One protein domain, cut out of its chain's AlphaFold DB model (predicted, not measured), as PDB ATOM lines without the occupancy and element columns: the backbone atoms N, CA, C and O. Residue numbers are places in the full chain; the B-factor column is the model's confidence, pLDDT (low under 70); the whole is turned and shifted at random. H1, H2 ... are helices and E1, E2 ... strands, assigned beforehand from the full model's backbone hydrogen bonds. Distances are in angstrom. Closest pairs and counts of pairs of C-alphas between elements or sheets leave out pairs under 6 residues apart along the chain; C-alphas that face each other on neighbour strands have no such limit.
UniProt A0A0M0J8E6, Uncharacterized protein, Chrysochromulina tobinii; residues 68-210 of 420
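Overview. This is residues 68 to 210 of the 420 residues of an uncharacterized protein of Chrysochromulina tobinii (UniProt A0A0M0J8E6). Five helices form a compact cluster, most of them crossing at steep angles, with H1 and H5 side by side. A tiny strand pair, E1 and E2, lies at one side of the cluster, and a long hairpin, E3 and E4, packs on H1 through E4 near Ala 80 and Val 194 and reaches outward to its turn at residues 183 to 187. The 143 printed residues hold five named helices and four named strands in the order H1 E1 H2 H3 E2 H4 H5 E3 E4, with two antiparallel two-strand sheets, E1 - E2 and E3 - E4; the class is mixed, helices and strands. The whole is compact, with a radius of gyration of the C-alphas of 15.6 A and spans of 50 by 35 by 32 A.

Arrangement. H1, residues 68 to 86, touches H5, residues 161 to 175, with its residues 69 to 77 alone, the same way at a shallow tilt of 26 degrees; the closest C-alphas are those of Val 70 and Ala 165, 4.8 A apart. H4, residues 141 to 155, touches H1 at a steep tilt of 55 degrees, opposite ways, with the C-alphas of Leu 74 and Cys 145 closest at 5.8 A; H1 touches H4 with its residues 70 to 78 alone. H2, residues 98 to 112, touches H3, residues 118 to 133, at a steep tilt of 54 degrees, opposite ways, closest at Ala 102 and Ile 125, whose C-alphas are 6.0 A apart. H2 and H4 are apart. E1, residues 95 to 97, and E2, residues 138 to 140, are antiparallel at 146 degrees, with N 96 and O 139 at 2.9 A, within hydrogen-bond range. E3, residues 176 to 182, and E4, residues 188 to 195, form an antiparallel hairpin at 152 degrees, with N 179 and O 192 at 2.8 A, within hydrogen-bond range. Every O i to N i+4 pair is within hydrogen-bond range in H3, H4 and H5; H1 has 13 of 15 and H2 10 of 11.

Along the chain. H1 begins with C-alpha 68 at (70.576, 19.548, 40.419) and is 26.1 A long. H2 measures 20.7 A, H3 21.8 A, H4 21.5 A and H5 21.2 A. E1 and E2 are three residues each; E3 spans 18.5 A and E4 19.1 A, ending with C-alpha 195 at (74.407, 0.689, 27.346).

Size, cuts and confidence. The C-alphas of Asp 185 and Glu 210, 50.5 A apart, are the two farthest apart. The printed part has no cut, and no link is long. Residues 196 to 210 have no named element. The mean pLDDT of the printed part is 86.4; residues 85 to 93 and 208 to 210 are under 70.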
ATOM      1  N   LYS A  68      71.341  20.785  40.188       96.75
ATOM      2  CA  LYS A  68      70.576  19.548  40.419       96.75
ATOM      3  C   LYS A  68      70.098  18.844  39.141       96.75
ATOM      4  O   LYS A  68      70.011  17.623  39.141       96.75
ATOM      5  N   HIS A  69      69.791  19.581  38.071       95.75
ATOM      6  CA  HIS A  69      69.327  18.994  36.809       95.75
ATOM      7  C   HIS A  69      70.474  18.346  36.023       95.75
ATOM      8  O   HIS A  69      70.314  17.245  35.505       95.75
ATOM      9  N   VAL A  70      71.639  18.996  36.003       96.38
ATOM     10  CA  VAL A  70      72.861  18.492  35.362       96.38
ATOM     11  C   VAL A  70      73.421  17.310  36.158       96.38
ATOM     12  O   VAL A  70      73.648  16.246  35.593       96.38
ATOM     13  N   LEU A  71      73.528  17.438  37.486       96.44
ATOM     14  CA  LEU A  71      73.942  16.350  38.381       96.44
ATOM     15  C   LEU A  71      73.045  15.108  38.271       96.44
ATOM     16  O   LEU A  71      73.558  13.992  38.299       96.44
ATOM     17  N   ALA A  72      71.726  15.283  38.134       95.88
ATOM     18  CA  ALA A  72      70.804  14.164  37.940       95.88
ATOM     19  C   ALA A  72      71.023  13.453  36.595       95.88
ATOM     20  O   ALA A  72      70.961  12.230  36.550       95.88
ATOM     21  N   ALA A  73      71.325  14.189  35.519       96.75
ATOM     22  CA  ALA A  73      71.650  13.591  34.226       96.75
ATOM     23  C   ALA A  73      73.002  12.850  34.265       96.75
ATOM     24  O   ALA A  73      73.070  11.684  33.888       96.75
ATOM     25  N   LEU A  74      74.055  13.472  34.810       96.31
ATOM     26  CA  LEU A  74      75.386  12.858  34.962       96.31
ATOM     27  C   LEU A  74      75.363  11.595  35.846       96.31
ATOM     28  O   LEU A  74      76.105  10.644  35.600       96.31
ATOM     29  N   GLN A  75      74.485  11.550  36.853       94.19
ATOM     30  CA  GLN A  75      74.292  10.364  37.692       94.19
ATOM     31  C   GLN A  75      73.770   9.154  36.895       94.19
ATOM     32  O   GLN A  75      74.199   8.039  37.179       94.19
ATOM     33  N   LEU A  76      72.910   9.350  35.885       94.38
ATOM     34  CA  LEU A  76      72.408   8.253  35.043       94.38
ATOM     35  C   LEU A  76      73.548   7.570  34.272       94.38
ATOM     36  O   LEU A  76      73.649   6.342  34.287       94.38
ATOM     37  N   TYR A  77      74.453   8.361  33.684       94.19
ATOM     38  CA  TYR A  77      75.669   7.861  33.034       94.19
ATOM     39  C   TYR A  77      76.560   7.080  34.005       94.19
ATOM     40  O   TYR A  77      76.989   5.971  33.686       94.19
ATOM     41  N   TRP A  78      76.800   7.610  35.211       92.56
ATOM     42  CA  TRP A  78      77.632   6.924  36.206       92.56
ATOM     43  C   TRP A  78      77.003   5.616  36.711       92.56
ATOM     44  O   TRP A  78      77.700   4.645  36.998       92.56
ATOM     45  N   GLU A  79      75.678   5.541  36.809       90.62
ATOM     46  CA  GLU A  79      74.984   4.296  37.151       90.62
ATOM     47  C   GLU A  79      74.996   3.266  36.016       90.62
ATOM     48  O   GLU A  79      75.164   2.077  36.286       90.62
ATOM     49  N   ALA A  80      74.856   3.692  34.758       90.25
ATOM     50  CA  ALA A  80      75.011   2.801  33.609       90.25
ATOM     51  C   ALA A  80      76.450   2.251  33.521       90.25
ATOM     52  O   ALA A  80      76.637   1.051  33.331       90.25
ATOM     53  N   ALA A  81      77.460   3.102  33.742       88.31
ATOM     54  CA  ALA A  81      78.872   2.716  33.810       88.31
ATOM     55  C   ALA A  81      79.158   1.698  34.933       88.31
ATOM     56  O   ALA A  81      79.763   0.656  34.681       88.31
ATOM     57  N   GLN A  82      78.680   1.955  36.159       85.25
ATOM     58  CA  GLN A  82      78.838   1.025  37.288       85.25
ATOM     59  C   GLN A  82      78.211  -0.341  37.008       85.25
ATOM     60  O   GLN A  82      78.834  -1.352  37.300       85.25
ATOM     61  N   ARG A  83      77.018  -0.408  36.401       80.44
ATOM     62  CA  ARG A  83      76.375  -1.699  36.088       80.44
ATOM     63  C   ARG A  83      77.223  -2.546  35.133       80.44
ATOM     64  O   ARG A  83      77.324  -3.752  35.342       80.44
ATOM     65  N   SER A  84      77.880  -1.921  34.154       72.50
ATOM     66  CA  SER A  84      78.835  -2.589  33.253       72.50
ATOM     67  C   SER A  84      80.157  -2.985  33.932       72.50
ATOM     68  O   SER A  84      80.761  -3.981  33.539       72.50
ATOM     69  N   LEU A  85      80.595  -2.264  34.971       68.81
ATOM     70  CA  LEU A  85      81.725  -2.670  35.822       68.81
ATOM     71  C   LEU A  85      81.353  -3.859  36.726       68.81
ATOM     72  O   LEU A  85      82.088  -4.841  36.801       68.81
ATOM     73  N   HIS A  86      80.190  -3.805  37.379       68.00
ATOM     74  CA  HIS A  86      79.741  -4.799  38.363       68.00
ATOM     75  C   HIS A  86      79.390  -6.152  37.732       68.00
ATOM     76  O   HIS A  86      79.549  -7.180  38.388       68.00
ATOM     77  N   SER A  87      79.028  -6.194  36.442       58.72
ATOM     78  CA  SER A  87      78.962  -7.452  35.677       58.72
ATOM     79  C   SER A  87      80.310  -8.184  35.554       58.72
ATOM     80  O   SER A  87      80.317  -9.370  35.238       58.72
ATOM     81  N   GLY A  88      81.435  -7.520  35.846       59.50
ATOM     82  CA  GLY A  88      82.762  -8.136  35.974       59.50
ATOM     83  C   GLY A  88      83.013  -8.867  37.303       59.50
ATOM     84  O   GLY A  88      84.064  -9.482  37.455       59.50
ATOM     85  N   GLY A  89      82.075  -8.826  38.258       55.41
ATOM     86  CA  GLY A  89      82.124  -9.617  39.496       55.41
ATOM     87  C   GLY A  89      82.585  -8.888  40.766       55.41
ATOM     88  O   GLY A  89      82.592  -9.511  41.824       55.41
ATOM     89  N   ASP A  90      82.912  -7.592  40.701       61.00
ATOM     90  CA  ASP A  90      83.159  -6.748  41.884       61.00
ATOM     91  C   ASP A  90      82.039  -5.699  42.057       61.00
ATOM     92  O   ASP A  90      82.045  -4.682  41.360       61.00
ATOM     93  N   PRO A  91      81.087  -5.898  42.994       63.44
ATOM     94  CA  PRO A  91      80.037  -4.920  43.300       63.44
ATOM     95  C   PRO A  91      80.528  -3.651  44.018       63.44
ATOM     96  O   PRO A  91      79.742  -2.727  44.227       63.44
ATOM     97  N   SER A  92      81.792  -3.607  44.456       63.72
ATOM     98  CA  SER A  92      82.401  -2.462  45.147       63.72
ATOM     99  C   SER A  92      83.208  -1.543  44.224       63.72
ATOM    100  O   SER A  92      83.579  -0.437  44.634       63.72
ATOM    101  N   ALA A  93      83.423  -1.945  42.966       67.56
ATOM    102  CA  ALA A  93      84.132  -1.154  41.969       67.56
ATOM    103  C   ALA A  93      83.440   0.205  41.734       67.56
ATOM    104  O   ALA A  93      82.306   0.280  41.257       67.56
ATOM    105  N   ASN A  94      84.145   1.286  42.072       76.69
ATOM    106  CA  ASN A  94      83.677   2.679  42.003       76.69
ATOM    107  C   ASN A  94      84.663   3.578  41.216       76.69
ATOM    108  O   ASN A  94      84.621   4.808  41.290       76.69
ATOM    109  N   GLU A  95      85.567   2.953  40.461       81.94
ATOM    110  CA  GLU A  95      86.529   3.598  39.570       81.94
ATOM    111  C   GLU A  95      86.506   2.891  38.210       81.94
ATOM    112  O   GLU A  95      86.363   1.670  38.129       81.94
ATOM    113  N   LEU A  96      86.601   3.671  37.136       84.25
ATOM    114  CA  LEU A  96      86.456   3.206  35.762       84.25
ATOM    115  C   LEU A  96      87.828   3.067  35.092       84.25
ATOM    116  O   LEU A  96      88.639   3.987  35.125       84.25
ATOM    117  N   HIS A  97      88.075   1.931  34.450       86.88
ATOM    118  CA  HIS A  97      89.298   1.664  33.690       86.88
ATOM    119  C   HIS A  97      89.170   2.138  32.227       86.88
ATOM    120  O   HIS A  97      88.060   2.312  31.716       86.88
ATOM    121  N   GLN A  98      90.306   2.318  31.540       86.31
ATOM    122  CA  GLN A  98      90.367   2.914  30.196       86.31
ATOM    123  C   GLN A  98      89.465   2.225  29.158       86.31
ATOM    124  O   GLN A  98      88.767   2.907  28.414       86.31
ATOM    125  N   GLU A  99      89.444   0.889  29.115       86.81
ATOM    126  CA  GLU A  99      88.629   0.123  28.157       86.81
ATOM    127  C   GLU A  99      87.123   0.377  28.340       86.81
ATOM    128  O   GLU A  99      86.426   0.666  27.370       86.81
ATOM    129  N   GLY A 100      86.628   0.386  29.582       86.75
ATOM    130  CA  GLY A 100      85.254   0.773  29.897       86.75
ATOM    131  C   GLY A 100      84.926   2.212  29.482       86.75
ATOM    132  O   GLY A 100      83.841   2.458  28.956       86.75
ATOM    133  N   HIS A 101      85.857   3.159  29.653       87.75
ATOM    134  CA  HIS A 101      85.679   4.535  29.168       87.75
ATOM    135  C   HIS A 101      85.580   4.585  27.636       87.75
ATOM    136  O   HIS A 101      84.630   5.153  27.098       87.75
ATOM    137  N   ALA A 102      86.498   3.912  26.938       88.56
ATOM    138  CA  ALA A 102      86.519   3.812  25.482       88.56
ATOM    139  C   ALA A 102      85.241   3.172  24.911       88.56
ATOM    140  O   ALA A 102      84.673   3.681  23.949       88.56
ATOM    141  N   LEU A 103      84.738   2.103  25.537       89.62
ATOM    142  CA  LEU A 103      83.493   1.434  25.145       89.62
ATOM    143  C   LEU A 103      82.262   2.349  25.241       89.62
ATOM    144  O   LEU A 103      81.346   2.221  24.423       89.62
ATOM    145  N   MET A 104      82.228   3.259  26.216       90.50
ATOM    146  CA  MET A 104      81.146   4.240  26.368       90.50
ATOM    147  C   MET A 104      81.303   5.411  25.391       90.50
ATOM    148  O   MET A 104      80.329   5.786  24.740       90.50
ATOM    149  N   LEU A 105      82.520   5.937  25.212       90.75
ATOM    150  CA  LEU A 105      82.772   7.000  24.238       90.75
ATOM    151  C   LEU A 105      82.525   6.536  22.793       90.75
ATOM    152  O   LEU A 105      81.861   7.256  22.059       90.75
ATOM    153  N   ARG A 106      82.924   5.321  22.385       90.50
ATOM    154  CA  ARG A 106      82.638   4.798  21.028       90.50
ATOM    155  C   ARG A 106      81.155   4.858  20.659       90.50
ATOM    156  O   ARG A 106      80.812   5.236  19.543       90.50
ATOM    157  N   ARG A 107      80.271   4.528  21.605       93.25
ATOM    158  CA  ARG A 107      78.807   4.587  21.435       93.25
ATOM    159  C   ARG A 107      78.309   6.013  21.216       93.25
ATOM    160  O   ARG A 107      77.457   6.241  20.365       93.25
ATOM    161  N   ILE A 108      78.874   6.964  21.954       91.75
ATOM    162  CA  ILE A 108      78.568   8.395  21.852       91.75
ATOM    163  C   ILE A 108      79.065   8.953  20.513       91.75
ATOM    164  O   ILE A 108      78.275   9.522  19.768       91.75
ATOM    165  N   TYR A 109      80.328   8.709  20.150       87.62
ATOM    166  CA  TYR A 109      80.893   9.134  18.866       87.62
ATOM    167  C   TYR A 109      80.095   8.568  17.675       87.62
ATOM    168  O   TYR A 109      79.820   9.303  16.735       87.62
ATOM    169  N   ARG A 110      79.638   7.308  17.723       88.81
ATOM    170  CA  ARG A 110      78.782   6.731  16.665       88.81
ATOM    171  C   ARG A 110      77.413   7.390  16.514       88.81
ATOM    172  O   ARG A 110      76.907   7.444  15.401       88.81
ATOM    173  N   VAL A 111      76.805   7.847  17.608       90.69
ATOM    174  CA  VAL A 111      75.516   8.555  17.550       90.69
ATOM    175  C   VAL A 111      75.696  10.003  17.093       90.69
ATOM    176  O   VAL A 111      74.845  10.532  16.384       90.69
ATOM    177  N   MET A 112      76.793  10.647  17.492       85.62
ATOM    178  CA  MET A 112      76.989  12.084  17.293       85.62
ATOM    179  C   MET A 112      77.741  12.453  16.009       85.62
ATOM    180  O   MET A 112      77.618  13.592  15.574       85.62
ATOM    181  N   ILE A 113      78.515  11.542  15.402       83.94
ATOM    182  CA  ILE A 113      79.347  11.813  14.215       83.94
ATOM    183  C   ILE A 113      78.779  11.105  12.973       83.94
ATOM    184  O   ILE A 113      78.736   9.877  12.925       83.94
ATOM    185  N   LYS A 114      78.388  11.894  11.958       80.25
ATOM    186  CA  LYS A 114      77.801  11.448  10.674       80.25
ATOM    187  C   LYS A 114      78.725  10.478   9.932       80.25
ATOM    188  O   LYS A 114      78.374   9.326   9.692       80.25
ATOM    189  N   ASP A 115      79.940  10.934   9.643       81.00
ATOM    190  CA  ASP A 115      80.954  10.194   8.890       81.00
ATOM    191  C   ASP A 115      81.923   9.476   9.846       81.00
ATOM    192  O   ASP A 115      83.096   9.829   9.975       81.00
ATOM    193  N   PHE A 116      81.405   8.492  10.589       80.75
ATOM    194  CA  PHE A 116      82.147   7.774  11.631       80.75
ATOM    195  C   PHE A 116      83.363   6.991  11.085       80.75
ATOM    196  O   PHE A 116      83.219   5.901  10.524       80.75
ATOM    197  N   ASP A 117      84.573   7.502  11.337       83.38
ATOM    198  CA  ASP A 117      85.836   6.767  11.187       83.38
ATOM    199  C   ASP A 117      86.258   6.113  12.525       83.38
ATOM    200  O   ASP A 117      86.527   6.823  13.500       83.38
ATOM    201  N   PRO A 118      86.403   4.773  12.591       85.88
ATOM    202  CA  PRO A 118      86.968   4.093  13.754       85.88
ATOM    203  C   PRO A 118      88.379   4.568  14.144       85.88
ATOM    204  O   PRO A 118      88.721   4.533  15.327       85.88
ATOM    205  N   ALA A 119      89.215   4.985  13.184       83.62
ATOM    206  CA  ALA A 119      90.605   5.365  13.440       83.62
ATOM    207  C   ALA A 119      90.747   6.787  14.012       83.62
ATOM    208  O   ALA A 119      91.624   7.023  14.847       83.62
ATOM    209  N   ASP A 120      89.889   7.727  13.607       81.25
ATOM    210  CA  ASP A 120      89.696   8.998  14.310       81.25
ATOM    211  C   ASP A 120      89.074   8.773  15.689       81.25
ATOM    212  O   ASP A 120      89.643   9.227  16.675       81.25
ATOM    213  N   CYS A 121      88.005   7.976  15.800       84.00
ATOM    214  CA  CYS A 121      87.343   7.728  17.082       84.00
ATOM    215  C   CYS A 121      88.299   7.174  18.160       84.00
ATOM    216  O   CYS A 121      88.372   7.729  19.254       84.00
ATOM    217  N   GLU A 122      89.092   6.138  17.859       85.88
ATOM    218  CA  GLU A 122      90.078   5.590  18.811       85.88
ATOM    219  C   GLU A 122      91.218   6.581  19.130       85.88
ATOM    220  O   GLU A 122      91.696   6.626  20.267       85.88
ATOM    221  N   ARG A 123      91.629   7.430  18.174       84.12
ATOM    222  CA  ARG A 123      92.565   8.543  18.436       84.12
ATOM    223  C   ARG A 123      91.953   9.539  19.418       84.12
ATOM    224  O   ARG A 123      92.601   9.901  20.396       84.12
ATOM    225  N   CYS A 124      90.719   9.966  19.178       83.50
ATOM    226  CA  CYS A 124      90.059  10.973  19.994       83.50
ATOM    227  C   CYS A 124      89.785  10.470  21.414       83.50
ATOM    228  O   CYS A 124      90.070  11.175  22.376       83.50
ATOM    229  N   ILE A 125      89.385   9.206  21.559       86.31
ATOM    230  CA  ILE A 125      89.231   8.530  22.854       86.31
ATOM    231  C   ILE A 125      90.556   8.445  23.630       86.31
ATOM    232  O   ILE A 125      90.558   8.551  24.860       86.31
ATOM    233  N   ALA A 126      91.693   8.273  22.947       86.31
ATOM    234  CA  ALA A 126      93.008   8.300  23.590       86.31
ATOM    235  C   ALA A 126      93.410   9.715  24.055       86.31
ATOM    236  O   ALA A 126      93.993   9.860  25.133       86.31
ATOM    237  N   GLU A 127      93.069  10.751  23.279       86.81
ATOM    238  CA  GLU A 127      93.255  12.164  23.645       86.81
ATOM    239  C   GLU A 127      92.357  12.560  24.837       86.81
ATOM    240  O   GLU A 127      92.844  13.159  25.801       86.81
ATOM    241  N   ASP A 128      91.081  12.154  24.820       87.19
ATOM    242  CA  ASP A 128      90.118  12.333  25.914       87.19
ATOM    243  C   ASP A 128      90.602  11.636  27.195       87.19
ATOM    244  O   ASP A 128      90.746  12.278  28.233       87.19
ATOM    245  N   TRP A 129      90.985  10.353  27.130       88.75
ATOM    246  CA  TRP A 129      91.501   9.628  28.300       88.75
ATOM    247  C   TRP A 129      92.745  10.286  28.918       88.75
ATOM    248  O   TRP A 129      92.845  10.386  30.145       88.75
ATOM    249  N   ALA A 130      93.686  10.768  28.098       88.75
ATOM    250  CA  ALA A 130      94.875  11.463  28.592       88.75
ATOM    251  C   ALA A 130      94.516  12.756  29.355       88.75
ATOM    252  O   ALA A 130      95.098  13.034  30.413       88.75
ATOM    253  N   ARG A 131      93.526  13.505  28.850       85.00
ATOM    254  CA  ARG A 131      92.955  14.712  29.469       85.00
ATOM    255  C   ARG A 131      92.160  14.406  30.741       85.00
ATOM    256  O   ARG A 131      92.328  15.125  31.723       85.00
ATOM    257  N   ASP A 132      91.346  13.357  30.761       87.06
ATOM    258  CA  ASP A 132      90.402  13.077  31.851       87.06
ATOM    259  C   ASP A 132      91.062  12.362  33.034       87.06
ATOM    260  O   ASP A 132      90.899  12.759  34.196       87.06
ATOM    261  N   ALA A 133      91.860  11.328  32.750       87.06
ATOM    262  CA  ALA A 133      92.548  10.546  33.772       87.06
ATOM    263  C   ALA A 133      93.761  11.287  34.362       87.06
ATOM    264  O   ALA A 133      94.176  10.994  35.486       87.06
ATOM    265  N   LYS A 134      94.320  12.270  33.636       87.38
ATOM    266  CA  LYS A 134      95.432  13.142  34.074       87.38
ATOM    267  C   LYS A 134      96.644  12.338  34.565       87.38
ATOM    268  O   LYS A 134      97.215  12.616  35.618       87.38
ATOM    269  N   GLY A 135      97.005  11.311  33.789       87.69
ATOM    270  CA  GLY A 135      98.130  10.409  34.060       87.69
ATOM    271  C   GLY A 135      97.852   9.284  35.065       87.69
ATOM    272  O   GLY A 135      98.804   8.700  35.577       87.69
ATOM    273  N   LYS A 136      96.582   8.988  35.372       88.00
ATOM    274  CA  LYS A 136      96.163   7.855  36.215       88.00
ATOM    275  C   LYS A 136      95.694   6.670  35.371       88.00
ATOM    276  O   LYS A 136      95.192   6.855  34.269       88.00
ATOM    277  N   ASP A 137      95.760   5.473  35.948       86.56
ATOM    278  CA  ASP A 137      95.243   4.243  35.329       86.56
ATOM    279  C   ASP A 137      93.712   4.090  35.461       86.56
ATOM    280  O   ASP A 137      93.104   3.276  34.766       86.56
ATOM    281  N   LEU A 138      93.084   4.861  36.360       88.12
ATOM    282  CA  LEU A 138      91.665   4.768  36.718       88.12
ATOM    283  C   LEU A 138      91.000   6.149  36.829       88.12
ATOM    284  O   LEU A 138      91.574   7.113  37.346       88.12
ATOM    285  N   LEU A 139      89.744   6.214  36.386       88.44
ATOM    286  CA  LEU A 139      88.901   7.400  36.361       88.44
ATOM    287  C   LEU A 139      87.853   7.335  37.483       88.44
ATOM    288  O   LEU A 139      86.912   6.542  37.459       88.44
ATOM    289  N   THR A 140      88.011   8.194  38.489       90.62
ATOM    290  CA  THR A 140      87.033   8.350  39.583       90.62
ATOM    291  C   THR A 140      85.677   8.845  39.062       90.62
ATOM    292  O   THR A 140      85.652   9.644  38.121       90.62
ATOM    293  N   ARG A 141      84.574   8.536  39.766       90.56
ATOM    294  CA  ARG A 141      83.236   9.136  39.537       90.56
ATOM    295  C   ARG A 141      83.273  10.646  39.267       90.56
ATOM    296  O   ARG A 141      82.541  11.132  38.414       90.56
ATOM    297  N   LYS A 142      84.100  11.400  40.007       90.88
ATOM    298  CA  LYS A 142      84.221  12.858  39.842       90.88
ATOM    299  C   LYS A 142      84.708  13.208  38.434       90.88
ATOM    300  O   LYS A 142      84.037  13.960  37.745       90.88
ATOM    301  N   ALA A 143      85.840  12.634  38.027       90.44
ATOM    302  CA  ALA A 143      86.463  12.903  36.735       90.44
ATOM    303  C   ALA A 143      85.592  12.424  35.560       90.44
ATOM    304  O   ALA A 143      85.458  13.147  34.584       90.44
ATOM    305  N   PHE A 144      84.907  11.283  35.701       91.56
ATOM    306  CA  PHE A 144      83.894  10.837  34.739       91.56
ATOM    307  C   PHE A 144      82.752  11.858  34.577       91.56
ATOM    308  O   PHE A 144      82.403  12.240  33.463       91.56
ATOM    309  N   CYS A 145      82.189  12.354  35.685       93.44
ATOM    310  CA  CYS A 145      81.149  13.383  35.631       93.44
ATOM    311  C   CYS A 145      81.666  14.742  35.123       93.44
ATOM    312  O   CYS A 145      80.888  15.480  34.529       93.44
ATOM    313  N   ASP A 146      82.942  15.085  35.343       91.44
ATOM    314  CA  ASP A 146      83.566  16.276  34.752       91.44
ATOM    315  C   ASP A 146      83.708  16.128  33.223       91.44
ATOM    316  O   ASP A 146      83.346  17.058  32.511       91.44
ATOM    317  N   ALA A 147      84.135  14.967  32.713       91.06
ATOM    318  CA  ALA A 147      84.263  14.696  31.276       91.06
ATOM    319  C   ALA A 147      82.905  14.752  30.550       91.06
ATOM    320  O   ALA A 147      82.737  15.466  29.562       91.06
ATOM    321  N   PHE A 148      81.879  14.088  31.097       93.06
ATOM    322  CA  PHE A 148      80.513  14.181  30.567       93.06
ATOM    323  C   PHE A 148      79.895  15.574  30.745       93.06
ATOM    324  O   PHE A 148      79.058  15.981  29.940       93.06
ATOM    325  N   PHE A 149      80.311  16.342  31.758       93.94
ATOM    326  CA  PHE A 149      79.964  17.758  31.823       93.94
ATOM    327  C   PHE A 149      80.649  18.550  30.710       93.94
ATOM    328  O   PHE A 149      80.002  19.398  30.116       93.94
ATOM    329  N   GLU A 150      81.920  18.294  30.403       88.44
ATOM    330  CA  GLU A 150      82.663  18.990  29.344       88.44
ATOM    331  C   GLU A 150      82.103  18.653  27.945       88.44
ATOM    332  O   GLU A 150      82.015  19.540  27.097       88.44
ATOM    333  N   LEU A 151      81.546  17.450  27.749       89.06
ATOM    334  CA  LEU A 151      80.717  17.098  26.582       89.06
ATOM    335  C   LEU A 151      79.377  17.874  26.517       89.06
ATOM    336  O   LEU A 151      78.874  18.166  25.436       89.06
ATOM    337  N   ALA A 152      78.784  18.244  27.656       89.75
ATOM    338  CA  ALA A 152      77.574  19.077  27.693       89.75
ATOM    339  C   ALA A 152      77.876  20.582  27.572       89.75
ATOM    340  O   ALA A 152      77.128  21.320  26.939       89.75
ATOM    341  N   ASP A 153      78.984  21.030  28.157       86.44
ATOM    342  CA  ASP A 153      79.510  22.399  28.101       86.44
ATOM    343  C   ASP A 153      79.942  22.803  26.691       86.44
ATOM    344  O   ASP A 153      80.025  23.990  26.375       86.44
ATOM    345  N   THR A 154      80.194  21.807  25.847       81.62
ATOM    346  CA  THR A 154      80.473  21.970  24.428       81.62
ATOM    347  C   THR A 154      79.192  22.063  23.588       81.62
ATOM    348  O   THR A 154      79.029  23.022  22.845       81.62
ATOM    349  N   TRP A 155      78.252  21.119  23.674       81.94
ATOM    350  CA  TRP A 155      77.339  20.853  22.544       81.94
ATOM    351  C   TRP A 155      76.125  21.759  22.192       81.94
ATOM    352  O   TRP A 155      75.551  21.556  21.125       81.94
ATOM    353  N   THR A 156      75.636  22.779  22.901       83.81
ATOM    354  CA  THR A 156      75.942  23.340  24.229       83.81
ATOM    355  C   THR A 156      76.030  24.874  24.114       83.81
ATOM    356  O   THR A 156      77.040  25.483  24.454       83.81
ATOM    357  N   ALA A 157      75.020  25.513  23.503       78.56
ATOM    358  CA  ALA A 157      75.132  26.849  22.908       78.56
ATOM    359  C   ALA A 157      74.892  28.010  23.893       78.56
ATOM    360  O   ALA A 157      75.373  29.129  23.655       78.56
ATOM    361  N   GLY A 158      74.111  27.764  24.948       80.38
ATOM    362  CA  GLY A 158      73.826  28.694  26.039       80.38
ATOM    363  C   GLY A 158      74.581  28.392  27.341       80.38
ATOM    364  O   GLY A 158      75.454  27.532  27.414       80.38
ATOM    365  N   ILE A 159      74.220  29.113  28.406       88.69
ATOM    366  CA  ILE A 159      74.657  28.833  29.787       88.69
ATOM    367  C   ILE A 159      73.395  28.629  30.633       88.69
ATOM    368  O   ILE A 159      73.055  29.440  31.493       88.69
ATOM    369  N   ASP A 160      72.652  27.561  30.333       91.12
ATOM    370  CA  ASP A 160      71.439  27.179  31.057       91.12
ATOM    371  C   ASP A 160      71.471  25.706  31.485       91.12
ATOM    372  O   ASP A 160      71.771  24.797  30.714       91.12
ATOM    373  N   ALA A 161      71.093  25.455  32.736       94.50
ATOM    374  CA  ALA A 161      71.125  24.118  33.316       94.50
ATOM    375  C   ALA A 161      70.100  23.143  32.712       94.50
ATOM    376  O   ALA A 161      70.250  21.931  32.882       94.50
ATOM    377  N   ARG A 162      69.034  23.638  32.068       95.00
ATOM    378  CA  ARG A 162      68.029  22.801  31.401       95.00
ATOM    379  C   ARG A 162      68.499  22.422  30.006       95.00
ATOM    380  O   ARG A 162      68.256  21.288  29.625       95.00
ATOM    381  N   GLU A 163      69.189  23.312  29.294       92.44
ATOM    382  CA  GLU A 163      69.849  23.007  28.016       92.44
ATOM    383  C   GLU A 163      70.849  21.850  28.187       92.44
ATOM    384  O   GLU A 163      70.702  20.813  27.542       92.44
ATOM    385  N   TYR A 164      71.758  21.954  29.165       94.69
ATOM    386  CA  TYR A 164      72.765  20.923  29.465       94.69
ATOM    387  C   TYR A 164      72.097  19.603  29.880       94.69
ATOM    388  O   TYR A 164      72.453  18.531  29.394       94.69
ATOM    389  N   ALA A 165      71.099  19.665  30.771       96.25
ATOM    390  CA  ALA A 165      70.391  18.479  31.247       96.25
ATOM    391  C   ALA A 165      69.441  17.863  30.202       96.25
ATOM    392  O   ALA A 165      69.126  16.680  30.306       96.25
ATOM    393  N   ALA A 166      68.962  18.633  29.221       95.25
ATOM    394  CA  ALA A 166      68.186  18.122  28.096       95.25
ATOM    395  C   ALA A 166      69.105  17.403  27.109       95.25
ATOM    396  O   ALA A 166      68.876  16.227  26.851       95.25
ATOM    397  N   PHE A 167      70.187  18.056  26.666       94.88
ATOM    398  CA  PHE A 167      71.220  17.450  25.821       94.88
ATOM    399  C   PHE A 167      71.735  16.129  26.412       94.88
ATOM    400  O   PHE A 167      71.657  15.090  25.758       94.88
ATOM    401  N   LEU A 168      72.168  16.144  27.681       95.94
ATOM    402  CA  LEU A 168      72.679  14.951  28.359       95.94
ATOM    403  C   LEU A 168      71.651  13.818  28.420       95.94
ATOM    404  O   LEU A 168      72.048  12.660  28.357       95.94
ATOM    405  N   ARG A 169      70.356  14.123  28.555       96.44
ATOM    406  CA  ARG A 169      69.296  13.105  28.615       96.44
ATOM    407  C   ARG A 169      68.943  12.555  27.236       96.44
ATOM    408  O   ARG A 169      68.872  11.342  27.111       96.44
ATOM    409  N   THR A 170      68.816  13.402  26.214       95.06
ATOM    410  CA  THR A 170      68.613  12.950  24.827       95.06
ATOM    411  C   THR A 170      69.755  12.036  24.381       95.06
ATOM    412  O   THR A 170      69.499  10.941  23.890       95.06
ATOM    413  N   LEU A 171      71.007  12.428  24.652       95.19
ATOM    414  CA  LEU A 171      72.176  11.592  24.375       95.19
ATOM    415  C   LEU A 171      72.175  10.288  25.200       95.19
ATOM    416  O   LEU A 171      72.590   9.244  24.714       95.19
ATOM    417  N   PHE A 172      71.683  10.312  26.442       95.88
ATOM    418  CA  PHE A 172      71.620   9.113  27.283       95.88
ATOM    419  C   PHE A 172      70.590   8.106  26.754       95.88
ATOM    420  O   PHE A 172      70.871   6.909  26.676       95.88
ATOM    421  N   ASP A 173      69.417   8.590  26.349       95.00
ATOM    422  CA  ASP A 173      68.352   7.776  25.761       95.00
ATOM    423  C   ASP A 173      68.750   7.247  24.358       95.00
ATOM    424  O   ASP A 173      68.318   6.165  23.950       95.00
ATOM    425  N   SER A 174      69.640   7.942  23.632       94.50
ATOM    426  CA  SER A 174      70.169   7.475  22.342       94.50
ATOM    427  C   SER A 174      71.271   6.406  22.463       94.50
ATOM    428  O   SER A 174      71.363   5.556  21.576       94.50
ATOM    429  N   VAL A 175      72.038   6.346  23.561       94.62
ATOM    430  CA  VAL A 175      73.115   5.341  23.779       94.62
ATOM    431  C   VAL A 175      72.784   4.229  24.789       94.62
ATOM    432  O   VAL A 175      73.575   3.296  24.959       94.62
ATOM    433  N   THR A 176      71.626   4.279  25.456       94.94
ATOM    434  CA  THR A 176      71.204   3.267  26.445       94.94
ATOM    435  C   THR A 176      69.830   2.661  26.151       94.94
ATOM    436  O   THR A 176      69.057   3.153  25.333       94.94
ATOM    437  N   ILE A 177      69.536   1.543  26.813       93.00
ATOM    438  CA  ILE A 177      68.248   0.850  26.793       93.00
ATOM    439  C   ILE A 177      67.822   0.468  28.209       93.00
ATOM    440  O   ILE A 177      68.640   0.168  29.084       93.00
ATOM    441  N   GLN A 178      66.510   0.430  28.423       91.25
ATOM    442  CA  GLN A 178      65.917  -0.053  29.663       91.25
ATOM    443  C   GLN A 178      65.907  -1.589  29.692       91.25
ATOM    444  O   GLN A 178      65.374  -2.248  28.797       91.25
ATOM    445  N   ARG A 179      66.473  -2.173  30.750       87.56
ATOM    446  CA  ARG A 179      66.436  -3.610  31.051       87.56
ATOM    447  C   ARG A 179      65.717  -3.837  32.380       87.56
ATOM    448  O   ARG A 179      65.989  -3.167  33.373       87.56
ATOM    449  N   GLN A 180      64.804  -4.805  32.408       89.25
ATOM    450  CA  GLN A 180      64.177  -5.270  33.646       89.25
ATOM    451  C   GLN A 180      65.161  -6.164  34.408       89.25
ATOM    452  O   GLN A 180      65.500  -7.249  33.939       89.25
ATOM    453  N   VAL A 181      65.598  -5.726  35.587       83.06
ATOM    454  CA  VAL A 181      66.407  -6.539  36.500       83.06
ATOM    455  C   VAL A 181      65.460  -7.432  37.293       83.06
ATOM    456  O   VAL A 181      64.608  -6.937  38.037       83.06
ATOM    457  N   ARG A 182      65.592  -8.750  37.120       86.81
ATOM    458  CA  ARG A 182      64.800  -9.743  37.857       86.81
ATOM    459  C   ARG A 182      65.531 -10.214  39.111       86.81
ATOM    460  O   ARG A 182      66.756 -10.304  39.113       86.81
ATOM    461  N   GLY A 183      64.774 -10.487  40.169       82.06
ATOM    462  CA  GLY A 183      65.273 -11.083  41.402       82.06
ATOM    463  C   GLY A 183      65.515 -12.591  41.271       82.06
ATOM    464  O   GLY A 183      65.153 -13.191  40.254       82.06
ATOM    465  N   PRO A 184      66.090 -13.234  42.307       81.12
ATOM    466  CA  PRO A 184      66.249 -14.693  42.365       81.12
ATOM    467  C   PRO A 184      64.919 -15.466  42.317       81.12
ATOM    468  O   PRO A 184      64.900 -16.648  41.994       81.12
ATOM    469  N   ASP A 185      63.813 -14.791  42.627       87.19
ATOM    470  CA  ASP A 185      62.428 -15.262  42.547       87.19
ATOM    471  C   ASP A 185      61.784 -15.066  41.157       87.19
ATOM    472  O   ASP A 185      60.629 -15.430  40.944       87.19
ATOM    473  N   GLY A 186      62.509 -14.464  40.209       84.50
ATOM    474  CA  GLY A 186      62.032 -14.143  38.865       84.50
ATOM    475  C   GLY A 186      61.178 -12.873  38.755       84.50
ATOM    476  O   GLY A 186      60.853 -12.480  37.630       84.50
ATOM    477  N   GLN A 187      60.842 -12.198  39.861       86.88
ATOM    478  CA  GLN A 187      60.062 -10.954  39.833       86.88
ATOM    479  C   GLN A 187      60.919  -9.772  39.365       86.88
ATOM    480  O   GLN A 187      62.125  -9.732  39.595       86.88
ATOM    481  N   VAL A 188      60.315  -8.780  38.704       86.00
ATOM    482  CA  VAL A 188      61.031  -7.562  38.284       86.00
ATOM    483  C   VAL A 188      61.245  -6.663  39.502       86.00
ATOM    484  O   VAL A 188      60.301  -6.044  39.983       86.00
ATOM    485  N   MET A 189      62.486  -6.572  39.985       84.94
ATOM    486  CA  MET A 189      62.844  -5.729  41.133       84.94
ATOM    487  C   MET A 189      62.966  -4.253  40.744       84.94
ATOM    488  O   MET A 189      62.598  -3.371  41.514       84.94
ATOM    489  N   MET A 190      63.519  -3.975  39.560       84.69
ATOM    490  CA  MET A 190      63.713  -2.615  39.050       84.69
ATOM    491  C   MET A 190      63.872  -2.598  37.528       84.69
ATOM    492  O   MET A 190      64.263  -3.591  36.915       84.69
ATOM    493  N   VAL A 191      63.629  -1.436  36.923       86.50
ATOM    494  CA  VAL A 191      64.099  -1.126  35.569       86.50
ATOM    495  C   VAL A 191      65.416  -0.368  35.699       86.50
ATOM    496  O   VAL A 191      65.479   0.646  36.389       86.50
ATOM    497  N   ALA A 192      66.463  -0.867  35.050       87.06
ATOM    498  CA  ALA A 192      67.784  -0.256  35.026       87.06
ATOM    499  C   ALA A 192      68.165   0.128  33.594       87.06
ATOM    500  O   ALA A 192      67.797  -0.556  32.641       87.06
ATOM    501  N   PHE A 193      68.942   1.198  33.446       90.88
ATOM    502  CA  PHE A 193      69.547   1.555  32.167       90.88
ATOM    503  C   PHE A 193      70.886   0.837  31.997       90.88
ATOM    504  O   PHE A 193      71.700   0.799  32.928       90.88
ATOM    505  N   VAL A 194      71.081   0.279  30.804       90.38
ATOM    506  CA  VAL A 194      72.291  -0.412  30.346       90.38
ATOM    507  C   VAL A 194      72.648   0.149  28.971       90.38
ATOM    508  O   VAL A 194      71.756   0.483  28.194       90.38
ATOM    509  N   TRP A 195      73.936   0.266  28.665       91.75
ATOM    510  CA  TRP A 195      74.407   0.689  27.346       91.75
ATOM    511  C   TRP A 195      73.884  -0.232  26.231       91.75
ATOM    512  O   TRP A 195      73.780  -1.446  26.424       91.75
ATOM    513  N   LYS A 196      73.563   0.352  25.071       93.38
ATOM    514  CA  LYS A 196      73.243  -0.376  23.832       93.38
ATOM    515  C   LYS A 196      74.425  -1.233  23.366       93.38
ATOM    516  O   LYS A 196      75.553  -1.059  23.848       93.38
ATOM    517  N   ASP A 197      74.215  -2.132  22.409       91.38
ATOM    518  CA  ASP A 197      75.360  -2.641  21.650       91.38
ATOM    519  C   ASP A 197      76.018  -1.503  20.847       91.38
ATOM    520  O   ASP A 197      75.394  -0.488  20.543       91.38
ATOM    521  N   GLU A 198      77.298  -1.647  20.510       90.25
ATOM    522  CA  GLU A 198      77.987  -0.652  19.693       90.25
ATOM    523  C   GLU A 198      77.396  -0.579  18.272       90.25
ATOM    524  O   GLU A 198      77.381   0.498  17.682       90.25
ATOM    525  N   VAL A 199      76.846  -1.684  17.746       90.00
ATOM    526  CA  VAL A 199      76.178  -1.702  16.427       90.00
ATOM    527  C   VAL A 199      74.756  -1.126  16.445       90.00
ATOM    528  O   VAL A 199      74.216  -0.807  15.391       90.00
ATOM    529  N   GLU A 200      74.144  -0.990  17.626       92.62
ATOM    530  CA  GLU A 200      72.838  -0.335  17.817       92.62
ATOM    531  C   GLU A 200      72.973   1.195  17.952       92.62
ATOM    532  O   GLU A 200      71.985   1.924  17.838       92.62
ATOM    533  N   CYS A 201      74.191   1.690  18.191       92.25
ATOM    534  CA  CYS A 201      74.535   3.103  18.109       92.25
ATOM    535  C   CYS A 201      74.829   3.470  16.649       92.25
ATOM    536  O   CYS A 201      75.926   3.241  16.140       92.25
ATOM    537  N   VAL A 202      73.829   4.051  15.990       91.69
ATOM    538  CA  VAL A 202      73.927   4.675  14.663       91.69
ATOM    539  C   VAL A 202      73.783   6.189  14.793       91.69
ATOM    540  O   VAL A 202      73.224   6.661  15.783       91.69
ATOM    541  N   PHE A 203      74.276   6.931  13.801       90.25
ATOM    542  CA  PHE A 203      74.176   8.389  13.768       90.25
ATOM    543  C   PHE A 203      72.715   8.852  13.859       90.25
ATOM    544  O   PHE A 203      71.850   8.339  13.148       90.25
ATOM    545  N   ASP A 204      72.449   9.807  14.748       85.69
ATOM    546  CA  ASP A 204      71.121  10.379  14.975       85.69
ATOM    547  C   ASP A 204      71.023  11.731  14.254       85.69
ATOM    548  O   ASP A 204      71.808  12.649  14.502       85.69
ATOM    549  N   GLU A 205      70.046  11.856  13.352       85.12
ATOM    550  CA  GLU A 205      69.839  13.042  12.512       85.12
ATOM    551  C   GLU A 205      69.535  14.320  13.318       85.12
ATOM    552  O   GLU A 205      69.644  15.418  12.781       85.12
ATOM    553  N   THR A 206      69.239  14.237  14.621       81.62
ATOM    554  CA  THR A 206      69.168  15.423  15.496       81.62
ATOM    555  C   THR A 206      70.535  16.054  15.799       81.62
ATOM    556  O   THR A 206      70.585  17.192  16.272       81.62
ATOM    557  N   TYR A 207      71.636  15.361  15.481       78.81
ATOM    558  CA  TYR A 207      72.995  15.912  15.411       78.81
ATOM    559  C   TYR A 207      73.439  16.224  13.973       78.81
ATOM    560  O   TYR A 207      74.560  16.698  13.777       78.81
ATOM    561  N   ALA A 208      72.586  15.981  12.970       69.88
ATOM    562  CA  ALA A 208      72.831  16.449  11.615       69.88
ATOM    563  C   ALA A 208      72.619  17.960  11.522       69.88
ATOM    564  O   ALA A 208      71.776  18.560  12.190       69.88
ATOM    565  N   GLU A 209      73.401  18.573  10.650       56.09
ATOM    566  CA  GLU A 209      73.230  19.964  10.282       56.09
ATOM    567  C   GLU A 209      72.008  20.067   9.355       56.09
ATOM    568  O   GLU A 209      71.891  19.291   8.406       56.09
ATOM    569  N   GLU A 210      71.095  21.015   9.616       45.38
ATOM    570  CA  GLU A 210      70.073  21.420   8.636       45.38
ATOM    571  C   GLU A 210      70.800  22.084   7.442       45.38
ATOM    572  O   GLU A 210      70.900  23.311   7.366       45.38
TER     573      GLU A 210